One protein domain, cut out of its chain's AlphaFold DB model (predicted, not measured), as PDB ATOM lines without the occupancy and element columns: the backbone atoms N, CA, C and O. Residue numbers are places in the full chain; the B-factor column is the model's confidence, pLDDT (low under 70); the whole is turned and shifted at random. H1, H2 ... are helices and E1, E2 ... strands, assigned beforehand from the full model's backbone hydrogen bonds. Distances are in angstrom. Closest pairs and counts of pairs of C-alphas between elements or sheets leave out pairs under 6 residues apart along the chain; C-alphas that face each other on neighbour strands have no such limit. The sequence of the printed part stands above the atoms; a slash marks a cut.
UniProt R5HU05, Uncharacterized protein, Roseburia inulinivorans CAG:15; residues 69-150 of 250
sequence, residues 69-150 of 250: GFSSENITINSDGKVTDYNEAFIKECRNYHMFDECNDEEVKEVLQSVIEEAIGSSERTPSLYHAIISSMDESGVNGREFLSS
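Overview. This is residues 69 to 150 of the 250 residues of an uncharacterized protein of Roseburia inulinivorans CAG:15 (UniProt R5HU05). A small strand hairpin, E1 and E2, sits at one end of a helical body, with its strand E2 beside the long helix H2. H2 forms the core, and H1, H3 and H4 pack round it, H3 crossing it about perpendicular. The printed part has 82 residues, with two named strands and then four named helices along the chain, E1, E2, H1, H2, H3, H4; the sheet is E1 - E2, antiparallel, and the class is mostly helix. It is compact, with a radius of gyration of the C-alphas of 11.7 A and spans of 33 by 22 by 22 A.

Along the chain. E1 is residues 75 to 77, beginning at C-alpha 75 (1.487, -16.822, -7.759), and E2 is residues 83 to 86. H1 is residues 88 to 94. H2, residues 105 to 120, is 20.5 A long, and H3, residues 127 to 139, is 18.0 A. H4, residues 145 to 148, ends at C-alpha 148 (-15.814, -5.568, -6.040).

Arrangement. E1 and E2 form an antiparallel hairpin at 158 degrees, with N 76 and O 85 within hydrogen-bond range at 2.8 A. The closest C-alphas of E2 and H2, Tyr 86 and Lys 109, are 6.8 A apart. H2 has a kink of 32 degrees near residue 112. With residues 105 to 109 alone it touches H1 at a steep tilt of 64 degrees, the same way; the closest C-alphas, Ile 91 and Asp 105, are 6.7 A apart. With residues 116 to 120 alone it touches H3, about perpendicular at 77 degrees; the closest C-alphas, Ile 116 and Ile 133, are 7.2 A apart. H2 touches H4, with the C-alphas of Val 111 and Phe 147 closest at 6.6 A. Every O i to N i+4 pair is within hydrogen-bond range in H1 and H3, and 10 of 12 in H2; H4 is too short for one.

Size, cuts and confidence. The C-alphas farthest apart, Ser 79 and Gly 141, are 35.0 A apart. The printed part has no cut and no long link. Residues 149 to 150 have pLDDT under 70.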
ATOM      1  N   GLY A  69      -1.174 -21.434 -17.317       84.81
ATOM      2  CA  GLY A  69      -1.391 -20.099 -16.773       84.81
ATOM      3  C   GLY A  69      -1.686 -20.076 -15.266       84.81
ATOM      4  O   GLY A  69      -1.258 -19.142 -14.590       84.81
ATOM      5  N   PHE A  70      -2.293 -21.128 -14.707       90.06
ATOM      6  CA  PHE A  70      -2.581 -21.253 -13.269       90.06
ATOM      7  C   PHE A  70      -1.469 -21.934 -12.460       90.06
ATOM      8  O   PHE A  70      -1.685 -22.307 -11.307       90.06
ATOM      9  N   SER A  71      -0.279 -22.083 -13.044       87.44
ATOM     10  CA  SER A  71       0.895 -22.622 -12.355       87.44
ATOM     11  C   SER A  71       1.199 -21.889 -11.041       87.44
ATOM     12  O   SER A  71       1.050 -20.666 -10.939       87.44
ATOM     13  N   SER A  72       1.704 -22.633 -10.057       86.25
ATOM     14  CA  SER A  72       2.196 -22.099  -8.782       86.25
ATOM     15  C   SER A  72       3.354 -21.105  -8.963       86.25
ATOM     16  O   SER A  72       3.542 -20.212  -8.143       86.25
ATOM     17  N   GLU A  73       4.090 -21.183 -10.074       89.12
ATOM     18  CA  GLU A  73       5.131 -20.210 -10.438       89.12
ATOM     19  C   GLU A  73       4.566 -18.811 -10.732       89.12
ATOM     20  O   GLU A  73       5.282 -17.807 -10.686       89.12
ATOM     21  N   ASN A  74       3.269 -18.736 -11.040       91.75
ATOM     22  CA  ASN A  74       2.591 -17.500 -11.399       91.75
ATOM     23  C   ASN A  74       1.909 -16.805 -10.209       91.75
ATOM     24  O   ASN A  74       1.331 -15.726 -10.381       91.75
ATOM     25  N   ILE A  75       2.018 -17.377  -9.007       92.44
ATOM     26  CA  ILE A  75       1.487 -16.822  -7.759       92.44
ATOM     27  C   ILE A  75       2.618 -16.507  -6.780       92.44
ATOM     28  O   ILE A  75       3.610 -17.221  -6.671       92.44
ATOM     29  N   THR A  76       2.476 -15.412  -6.037       92.00
ATOM     30  CA  THR A  76       3.383 -15.071  -4.936       92.00
ATOM     31  C   THR A  76       2.692 -15.363  -3.616       92.00
ATOM     32  O   THR A  76       1.578 -14.897  -3.389       92.00
ATOM     33  N   ILE A  77       3.360 -16.105  -2.735       91.38
ATOM     34  CA  ILE A  77       2.844 -16.505  -1.422       91.38
ATOM     35  C   ILE A  77       3.763 -15.941  -0.335       91.38
ATOM     36  O   ILE A  77       4.988 -15.963  -0.470       91.38
ATOM     37  N   ASN A  78       3.188 -15.403   0.742       91.06
ATOM     38  CA  ASN A  78       3.964 -14.954   1.899       91.06
ATOM     39  C   ASN A  78       4.375 -16.121   2.819       91.06
ATOM     40  O   ASN A  78       3.962 -17.263   2.644       91.06
ATOM     41  N   SER A  79       5.152 -15.823   3.862       88.88
ATOM     42  CA  SER A  79       5.566 -16.818   4.866       88.88
ATOM     43  C   SER A  79       4.405 -17.490   5.607       88.88
ATOM     44  O   SER A  79       4.596 -18.556   6.179       88.88
ATOM     45  N   ASP A  80       3.221 -16.872   5.604       86.06
ATOM     46  CA  ASP A  80       2.018 -17.373   6.275       86.06
ATOM     47  C   ASP A  80       1.143 -18.236   5.342       86.06
ATOM     48  O   ASP A  80       0.015 -18.584   5.693       86.06
ATOM     49  N   GLY A  81       1.620 -18.551   4.130       82.56
ATOM     50  CA  GLY A  81       0.900 -19.390   3.167       82.56
ATOM     51  C   GLY A  81      -0.270 -18.693   2.460       82.56
ATOM     52  O   GLY A  81      -1.113 -19.362   1.855       82.56
ATOM     53  N   LYS A  82      -0.357 -17.357   2.537       87.88
ATOM     54  CA  LYS A  82      -1.372 -16.540   1.857       87.88
ATOM     55  C   LYS A  82      -0.835 -15.981   0.547       87.88
ATOM     56  O   LYS A  82       0.274 -15.449   0.508       87.88
ATOM     57  N   VAL A  83      -1.652 -16.053  -0.502       90.25
ATOM     58  CA  VAL A  83      -1.336 -15.430  -1.791       90.25
ATOM     59  C   VAL A  83      -1.351 -13.917  -1.634       90.25
ATOM     60  O   VAL A  83      -2.314 -13.336  -1.134       90.25
ATOM     61  N   THR A  84      -0.261 -13.279  -2.040       90.94
ATOM     62  CA  THR A  84      -0.081 -11.828  -1.979       90.94
ATOM     63  C   THR A  84      -0.140 -11.170  -3.344       90.94
ATOM     64  O   THR A  84      -0.486  -9.991  -3.412       90.94
ATOM     65  N   ASP A  85       0.179 -11.890  -4.421       93.44
ATOM     66  CA  ASP A  85       0.096 -11.352  -5.779       93.44
ATOM     67  C   ASP A  85      -0.009 -12.454  -6.844       93.44
ATOM     68  O   ASP A  85       0.359 -13.606  -6.608       93.44
ATOM     69  N   TYR A  86      -0.470 -12.052  -8.027       94.69
ATOM     70  CA  TYR A  86      -0.572 -12.853  -9.245       94.69
ATOM     71  C   TYR A  86       0.209 -12.166 -10.365       94.69
ATOM     72  O   TYR A  86       0.091 -10.948 -10.564       94.69
ATOM     73  N   ASN A  87       1.001 -12.928 -11.113       94.00
ATOM     74  CA  ASN A  87       1.759 -12.382 -12.233       94.00
ATOM     75  C   ASN A  87       0.887 -12.205 -13.494       94.00
ATOM     76  O   ASN A  87      -0.271 -12.611 -13.552       94.00
ATOM     77  N   GLU A  88       1.464 -11.607 -14.537       94.50
ATOM     78  CA  GLU A  88       0.753 -11.327 -15.790       94.50
ATOM     79  C   GLU A  88       0.264 -12.595 -16.517       94.50
ATOM     80  O   GLU A  88      -0.773 -12.552 -17.174       94.50
ATOM     81  N   ALA A  89       0.974 -13.724 -16.408       93.62
ATOM     82  CA  ALA A  89       0.565 -14.980 -17.036       93.62
ATOM     83  C   ALA A  89      -0.694 -15.554 -16.374       93.62
ATOM     84  O   ALA A  89      -1.620 -15.941 -17.084       93.62
ATOM     85  N   PHE A  90      -0.775 -15.505 -15.040       95.88
ATOM     86  CA  PHE A  90      -1.976 -15.907 -14.305       95.88
ATOM     87  C   PHE A  90      -3.181 -15.054 -14.695       95.88
ATOM     88  O   PHE A  90      -4.250 -15.568 -15.011       95.88
ATOM     89  N   ILE A  91      -2.995 -13.732 -14.720       96.31
ATOM     90  CA  ILE A  91      -4.076 -12.803 -15.054       96.31
ATOM     91  C   ILE A  91      -4.546 -13.006 -16.493       96.31
ATOM     92  O   ILE A  91      -5.750 -13.013 -16.736       96.31
ATOM     93  N   LYS A  92      -3.630 -13.236 -17.440       94.62
ATOM     94  CA  LYS A  92      -3.987 -13.573 -18.825       94.62
ATOM     95  C   LYS A  92      -4.807 -14.853 -18.921       94.62
ATOM     96  O   LYS A  92      -5.745 -14.880 -19.706       94.62
ATOM     97  N   GLU A  93      -4.495 -15.865 -18.120       94.38
ATOM     98  CA  GLU A  93      -5.287 -17.096 -18.079       94.38
ATOM     99  C   GLU A  93      -6.699 -16.840 -17.542       94.38
ATOM    100  O   GLU A  93      -7.678 -17.296 -18.125       94.38
ATOM    101  N   CYS A  94      -6.836 -16.018 -16.495       94.88
ATOM    102  CA  CYS A  94      -8.148 -15.584 -16.005       94.88
ATOM    103  C   CYS A  94      -8.961 -14.844 -17.077       94.88
ATOM    104  O   CYS A  94     -10.180 -14.961 -17.105       94.88
ATOM    105  N   ARG A  95      -8.325 -14.107 -17.996       93.75
ATOM    106  CA  ARG A  95      -9.039 -13.408 -19.082       93.75
ATOM    107  C   ARG A  95      -9.711 -14.330 -20.099       93.75
ATOM    108  O   ARG A  95     -10.453 -13.830 -20.936       93.75
ATOM    109  N   ASN A  96      -9.482 -15.639 -20.027       93.81
ATOM    110  CA  ASN A  96     -10.176 -16.609 -20.869       93.81
ATOM    111  C   ASN A  96     -11.614 -16.911 -20.390       93.81
ATOM    112  O   ASN A  96     -12.348 -17.567 -21.123       93.81
ATOM    113  N   TYR A  97     -12.019 -16.432 -19.205       95.31
ATOM    114  CA  TYR A  97     -13.343 -16.671 -18.611       95.31
ATOM    115  C   TYR A  97     -14.210 -15.409 -18.648       95.31
ATOM    116  O   TYR A  97     -13.752 -14.317 -18.292       95.31
ATOM    117  N   HIS A  98     -15.484 -15.571 -19.010       96.00
ATOM    118  CA  HIS A  98     -16.440 -14.470 -19.165       96.00
ATOM    119  C   HIS A  98     -16.713 -13.706 -17.864       96.00
ATOM    120  O   HIS A  98     -16.990 -12.504 -17.899       96.00
ATOM    121  N   MET A  99     -16.555 -14.346 -16.704       94.56
ATOM    122  CA  MET A  99     -16.722 -13.727 -15.392       94.56
ATOM    123  C   MET A  99     -15.786 -12.533 -15.185       94.56
ATOM    124  O   MET A  99     -16.060 -11.689 -14.335       94.56
ATOM    125  N   PHE A 100     -14.703 -12.426 -15.960       96.94
ATOM    126  CA  PHE A 100     -13.746 -11.326 -15.881       96.94
ATOM    127  C   PHE A 100     -13.839 -10.323 -17.041       96.94
ATOM    128  O   PHE A 100     -13.041  -9.384 -17.062       96.94
ATOM    129  N   ASP A 101     -14.787 -10.451 -17.977       95.19
ATOM    130  CA  ASP A 101     -14.885  -9.588 -19.173       95.19
ATOM    131  C   ASP A 101     -15.001  -8.088 -18.830       95.19
ATOM    132  O   ASP A 101     -14.495  -7.229 -19.554       95.19
ATOM    133  N   GLU A 102     -15.635  -7.756 -17.702       93.00
ATOM    134  CA  GLU A 102     -15.831  -6.372 -17.248       93.00
ATOM    135  C   GLU A 102     -14.785  -5.873 -16.239       93.00
ATOM    136  O   GLU A 102     -14.846  -4.712 -15.827       93.00
ATOM    137  N   CYS A 103     -13.840  -6.716 -15.824       94.50
ATOM    138  CA  CYS A 103     -12.803  -6.343 -14.864       94.50
ATOM    139  C   CYS A 103     -11.587  -5.720 -15.575       94.50
ATOM    140  O   CYS A 103     -11.265  -6.068 -16.706       94.50
ATOM    141  N   ASN A 104     -10.843  -4.830 -14.925       94.88
ATOM    142  CA  ASN A 104      -9.435  -4.559 -15.252       94.88
ATOM    143  C   ASN A 104      -8.500  -5.530 -14.496       94.88
ATOM    144  O   ASN A 104      -8.968  -6.348 -13.711       94.88
ATOM    145  N   ASP A 105      -7.196  -5.511 -14.771       95.56
ATOM    146  CA  ASP A 105      -6.272  -6.521 -14.228       95.56
ATOM    147  C   ASP A 105      -6.142  -6.427 -12.701       95.56
ATOM    148  O   ASP A 105      -6.050  -7.448 -12.019       95.56
ATOM    149  N   GLU A 106      -6.198  -5.218 -12.142       95.19
ATOM    150  CA  GLU A 106      -6.235  -4.996 -10.697       95.19
ATOM    151  C   GLU A 106      -7.534  -5.522 -10.072       95.19
ATOM    152  O   GLU A 106      -7.509  -6.157  -9.019       95.19
ATOM    153  N   GLU A 107      -8.663  -5.310 -10.745       95.19
ATOM    154  CA  GLU A 107      -9.970  -5.834 -10.347       95.19
ATOM    155  C   GLU A 107      -9.998  -7.375 -10.387       95.19
ATOM    156  O   GLU A 107     -10.525  -7.996  -9.468       95.19
ATOM    157  N   VAL A 108      -9.369  -8.011 -11.386       96.19
ATOM    158  CA  VAL A 108      -9.210  -9.480 -11.431       96.19
ATOM    159  C   VAL A 108      -8.436  -9.972 -10.206       96.19
ATOM    160  O   VAL A 108      -8.880 -10.905  -9.538       96.19
ATOM    161  N   LYS A 109      -7.314  -9.326  -9.862       95.31
ATOM    162  CA  LYS A 109      -6.532  -9.672  -8.662       95.31
ATOM    163  C   LYS A 109      -7.362  -9.572  -7.389       95.31
ATOM    164  O   LYS A 109      -7.266 -10.449  -6.533       95.31
ATOM    165  N   GLU A 110      -8.181  -8.533  -7.260       94.12
ATOM    166  CA  GLU A 110      -9.035  -8.351  -6.088       94.12
ATOM    167  C   GLU A 110     -10.105  -9.449  -5.986       94.12
ATOM    168  O   GLU A 110     -10.289 -10.009  -4.904       94.12
ATOM    169  N   VAL A 111     -10.752  -9.837  -7.091       94.25
ATOM    170  CA  VAL A 111     -11.699 -10.972  -7.104       94.25
ATOM    171  C   VAL A 111     -10.995 -12.281  -6.746       94.25
ATOM    172  O   VAL A 111     -11.505 -13.045  -5.926       94.25
ATOM    173  N   LEU A 112      -9.808 -12.528  -7.306       95.19
ATOM    174  CA  LEU A 112      -9.018 -13.714  -6.984       95.19
ATOM    175  C   LEU A 112      -8.707 -13.777  -5.481       95.19
ATOM    176  O   LEU A 112      -8.960 -14.794  -4.844       95.19
ATOM    177  N   GLN A 113      -8.216 -12.685  -4.889       93.00
ATOM    178  CA  GLN A 113      -7.851 -12.642  -3.467       93.00
ATOM    179  C   GLN A 113      -9.050 -12.684  -2.515       93.00
ATOM    180  O   GLN A 113      -8.927 -13.210  -1.410       93.00
ATOM    181  N   SER A 114     -10.181 -12.092  -2.898       90.19
ATOM    182  CA  SER A 114     -11.344 -11.965  -2.012       90.19
ATOM    183  C   SER A 114     -12.309 -13.138  -2.111       90.19
ATOM    184  O   SER A 114     -12.864 -13.530  -1.094       90.19
ATOM    185  N   VAL A 115     -12.506 -13.699  -3.303       92.31
ATOM    186  CA  VAL A 115     -13.532 -14.722  -3.545       92.31
ATOM    187  C   VAL A 115     -12.899 -16.076  -3.809       92.31
ATOM    188  O   VAL A 115     -13.251 -17.062  -3.163       92.31
ATOM    189  N   ILE A 116     -11.944 -16.137  -4.736       93.19
ATOM    190  CA  ILE A 116     -11.381 -17.418  -5.181       93.19
ATOM    191  C   ILE A 116     -10.485 -18.020  -4.095       93.19
ATOM    192  O   ILE A 116     -10.644 -19.184  -3.744       93.19
ATOM    193  N   GLU A 117      -9.615 -17.221  -3.477       92.50
ATOM    194  CA  GLU A 117      -8.797 -17.663  -2.340       92.50
ATOM    195  C   GLU A 117      -9.635 -18.024  -1.104       92.50
ATOM    196  O   GLU A 117      -9.242 -18.895  -0.325       92.50
ATOM    197  N   GLU A 118     -10.799 -17.391  -0.916       89.94
ATOM    198  CA  GLU A 118     -11.741 -17.780   0.139       89.94
ATOM    199  C   GLU A 118     -12.359 -19.155  -0.155       89.94
ATOM    200  O   GLU A 118     -12.437 -19.992   0.746       89.94
ATOM    201  N   ALA A 119     -12.722 -19.418  -1.414       88.94
ATOM    202  CA  ALA A 119     -13.254 -20.704  -1.856       88.94
ATOM    203  C   ALA A 119     -12.217 -21.841  -1.785       88.94
ATOM    204  O   ALA A 119     -12.567 -22.963  -1.422       88.94
ATOM    205  N   ILE A 120     -10.944 -21.556  -2.084       90.38
ATOM    206  CA  ILE A 120      -9.833 -22.514  -1.929       90.38
ATOM    207  C   ILE A 120      -9.590 -22.823  -0.446       90.38
ATOM    208  O   ILE A 120      -9.366 -23.972  -0.062       90.38
ATOM    209  N   GLY A 121      -9.646 -21.805   0.415       87.94
ATOM    210  CA  GLY A 121      -9.511 -21.968   1.857       87.94
ATOM    211  C   GLY A 121      -8.131 -22.489   2.274       87.94
ATOM    212  O   GLY A 121      -7.139 -21.762   2.207       87.94
ATOM    213  N   SER A 122      -8.089 -23.717   2.802       85.31
ATOM    214  CA  SER A 122      -6.848 -24.404   3.226       85.31
ATOM    215  C   SER A 122      -6.440 -25.543   2.289       85.31
ATOM    216  O   SER A 122      -5.507 -26.275   2.607       85.31
ATOM    217  N   SER A 123      -7.149 -25.715   1.173       86.12
ATOM    218  CA  SER A 123      -6.790 -26.691   0.148       86.12
ATOM    219  C   SER A 123      -5.490 -26.302  -0.553       86.12
ATOM    220  O   SER A 123      -5.086 -25.135  -0.570       86.12
ATOM    221  N   GLU A 124      -4.847 -27.293  -1.159       86.50
ATOM    222  CA  GLU A 124      -3.676 -27.081  -1.999       86.50
ATOM    223  C   GLU A 124      -4.022 -26.242  -3.238       86.50
ATOM    224  O   GLU A 124      -5.054 -26.439  -3.881       86.50
ATOM    225  N   ARG A 125      -3.145 -25.295  -3.579       87.25
ATOM    226  CA  ARG A 125      -3.299 -24.413  -4.741       87.25
ATOM    227  C   ARG A 125      -2.757 -25.094  -5.984       87.25
ATOM    228  O   ARG A 125      -1.604 -24.887  -6.353       87.25
ATOM    229  N   THR A 126      -3.594 -25.904  -6.618       89.19
ATOM    230  CA  THR A 126      -3.256 -26.559  -7.884       89.19
ATOM    231  C   THR A 126      -3.870 -25.814  -9.074       89.19
ATOM    232  O   THR A 126      -4.938 -25.204  -8.933       89.19
ATOM    233  N   PRO A 127      -3.247 -25.877 -10.267       90.50
ATOM    234  CA  PRO A 127      -3.809 -25.275 -11.478       90.50
ATOM    235  C   PRO A 127      -5.235 -25.758 -11.782       90.50
ATOM    236  O   PRO A 127      -6.112 -24.955 -12.108       90.50
ATOM    237  N   SER A 128      -5.496 -27.056 -11.597       88.44
ATOM    238  CA  SER A 128      -6.814 -27.660 -11.815       88.44
ATOM    239  C   SER A 128      -7.869 -27.133 -10.841       88.44
ATOM    240  O   SER A 128      -9.023 -26.969 -11.233       88.44
ATOM    241  N   LEU A 129      -7.503 -26.839  -9.585       89.81
ATOM    242  CA  LEU A 129      -8.446 -26.287  -8.608       89.81
ATOM    243  C   LEU A 129      -8.867 -24.862  -8.981       89.81
ATOM    244  O   LEU A 129     -10.060 -24.557  -8.947       89.81
ATOM    245  N   TYR A 130      -7.916 -24.009  -9.380       93.44
ATOM    246  CA  TYR A 130      -8.240 -22.671  -9.884       93.44
ATOM    247  C   TYR A 130      -9.158 -22.749 -11.100       93.44
ATOM    248  O   TYR A 130     -10.193 -22.081 -11.120       93.44
ATOM    249  N   HIS A 131      -8.825 -23.604 -12.072       93.50
ATOM    250  CA  HIS A 131      -9.668 -23.818 -13.245       93.50
ATOM    251  C   HIS A 131     -11.085 -24.250 -12.858       93.50
ATOM    252  O   HIS A 131     -12.047 -23.637 -13.309       93.50
ATOM    253  N   ALA A 132     -11.228 -25.257 -11.993       91.69
ATOM    254  CA  ALA A 132     -12.532 -25.790 -11.613       91.69
ATOM    255  C   ALA A 132     -13.421 -24.742 -10.924       91.69
ATOM    256  O   ALA A 132     -14.599 -24.620 -11.257       91.69
ATOM    257  N   ILE A 133     -12.864 -23.966  -9.986       93.94
ATOM    258  CA  ILE A 133     -13.620 -22.925  -9.274       93.94
ATOM    259  C   ILE A 133     -14.040 -21.818 -10.243       93.94
ATOM    260  O   ILE A 133     -15.212 -21.448 -10.284       93.94
ATOM    261  N   ILE A 134     -13.095 -21.309 -11.037       95.12
ATOM    262  CA  ILE A 134     -13.346 -20.205 -11.967       95.12
ATOM    263  C   ILE A 134     -14.334 -20.644 -13.057       95.12
ATOM    264  O   ILE A 134     -15.315 -19.943 -13.283       95.12
ATOM    265  N   SER A 135     -14.149 -21.825 -13.662       93.62
ATOM    266  CA  SER A 135     -15.071 -22.380 -14.667       93.62
ATOM    267  C   SER A 135     -16.475 -22.558 -14.098       93.62
ATOM    268  O   SER A 135     -17.449 -22.163 -14.727       93.62
ATOM    269  N   SER A 136     -16.605 -23.070 -12.870       92.12
ATOM    270  CA  SER A 136     -17.916 -23.248 -12.238       92.12
ATOM    271  C   SER A 136     -18.646 -21.919 -12.000       92.12
ATOM    272  O   SER A 136     -19.860 -21.824 -12.211       92.12
ATOM    273  N   MET A 137     -17.922 -20.878 -11.583       92.31
ATOM    274  CA  MET A 137     -18.485 -19.535 -11.413       92.31
ATOM    275  C   MET A 137     -18.860 -18.903 -12.757       92.31
ATOM    276  O   MET A 137     -19.928 -18.297 -12.872       92.31
ATOM    277  N   ASP A 138     -18.013 -19.087 -13.766       93.25
ATOM    278  CA  ASP A 138     -18.220 -18.600 -15.127       93.25
ATOM    279  C   ASP A 138     -19.457 -19.231 -15.782       93.25
ATOM    280  O   ASP A 138     -20.352 -18.533 -16.258       93.25
ATOM    281  N   GLU A 139     -19.579 -20.557 -15.699       94.00
ATOM    282  CA  GLU A 139     -20.733 -21.323 -16.181       94.00
ATOM    283  C   GLU A 139     -22.033 -20.938 -15.464       94.00
ATOM    284  O   GLU A 139     -23.118 -20.985 -16.049       94.00
ATOM    285  N   SER A 140     -21.928 -20.509 -14.204       92.44
ATOM    286  CA  SER A 140     -23.055 -19.990 -13.424       92.44
ATOM    287  C   SER A 140     -23.464 -18.564 -13.825       92.44
ATOM    288  O   SER A 140     -24.443 -18.038 -13.292       92.44
ATOM    289  N   GLY A 141     -22.747 -17.931 -14.761       90.56
ATOM    290  CA  GLY A 141     -23.019 -16.579 -15.251       90.56
ATOM    291  C   GLY A 141     -22.684 -15.482 -14.242       90.56
ATOM    292  O   GLY A 141     -23.255 -14.392 -14.306       90.56
ATOM    293  N   VAL A 142     -21.805 -15.773 -13.283       90.88
ATOM    294  CA  VAL A 142     -21.378 -14.814 -12.265       90.88
ATOM    295  C   VAL A 142     -20.444 -13.782 -12.892       90.88
ATOM    296  O   VAL A 142     -19.500 -14.140 -13.587       90.88
ATOM    297  N   ASN A 143     -20.652 -12.499 -12.598       91.88
ATOM    298  CA  ASN A 143     -19.733 -11.438 -13.003       91.88
ATOM    299  C   ASN A 143     -18.814 -11.055 -11.832       91.88
ATOM    300  O   ASN A 143     -19.272 -10.624 -10.774       91.88
ATOM    301  N   GLY A 144     -17.501 -11.175 -12.032       88.75
ATOM    302  CA  GLY A 144     -16.468 -10.885 -11.038       88.75
ATOM    303  C   GLY A 144     -16.568  -9.473 -10.454       88.75
ATOM    304  O   GLY A 144     -16.335  -9.252  -9.264       88.75
ATOM    305  N   ARG A 145     -17.008  -8.504 -11.258       91.19
ATOM    306  CA  ARG A 145     -17.150  -7.105 -10.848       91.19
ATOM    307  C   ARG A 145     -18.230  -6.883  -9.786       91.19
ATOM    308  O   ARG A 145     -18.178  -5.899  -9.039       91.19
ATOM    309  N   GLU A 146     -19.186  -7.801  -9.667       90.50
ATOM    310  CA  GLU A 146     -20.221  -7.752  -8.629       90.50
ATOM    311  C   GLU A 146     -19.629  -7.924  -7.223       90.50
ATOM    312  O   GLU A 146     -20.124  -7.327  -6.261       90.50
ATOM    313  N   PHE A 147     -18.510  -8.645  -7.098       89.50
ATOM    314  CA  PHE A 147     -17.826  -8.842  -5.818       89.50
ATOM    315  C   PHE A 147     -17.058  -7.600  -5.358       89.50
ATOM    316  O   PHE A 147     -16.986  -7.318  -4.163       89.50
ATOM    317  N   LEU A 148     -16.581  -6.791  -6.303       87.12
ATOM    318  CA  LEU A 148     -15.814  -5.568  -6.040       87.12
ATOM    319  C   LEU A 148     -16.693  -4.447  -5.467       87.12
ATOM    320  O   LEU A 148     -16.281  -3.655  -4.619       87.12
ATOM    321  N   SER A 149     -17.966  -4.423  -5.867       68.56
ATOM    322  CA  SER A 149     -18.943  -3.414  -5.431       68.56
ATOM    323  C   SER A 149     -19.350  -3.552  -3.957       68.56
ATOM    324  O   SER A 149     -19.942  -2.636  -3.381       68.56
ATOM    325  N   SER A 150     -19.000  -4.667  -3.314       57.72
ATOM    326  CA  SER A 150     -19.259  -4.897  -1.889       57.72
ATOM    327  C   SER A 150     -18.198  -4.259  -0.968       57.72
ATOM    328  O   SER A 150     -18.375  -4.256   0.253       57.72
TER     329      SER A 150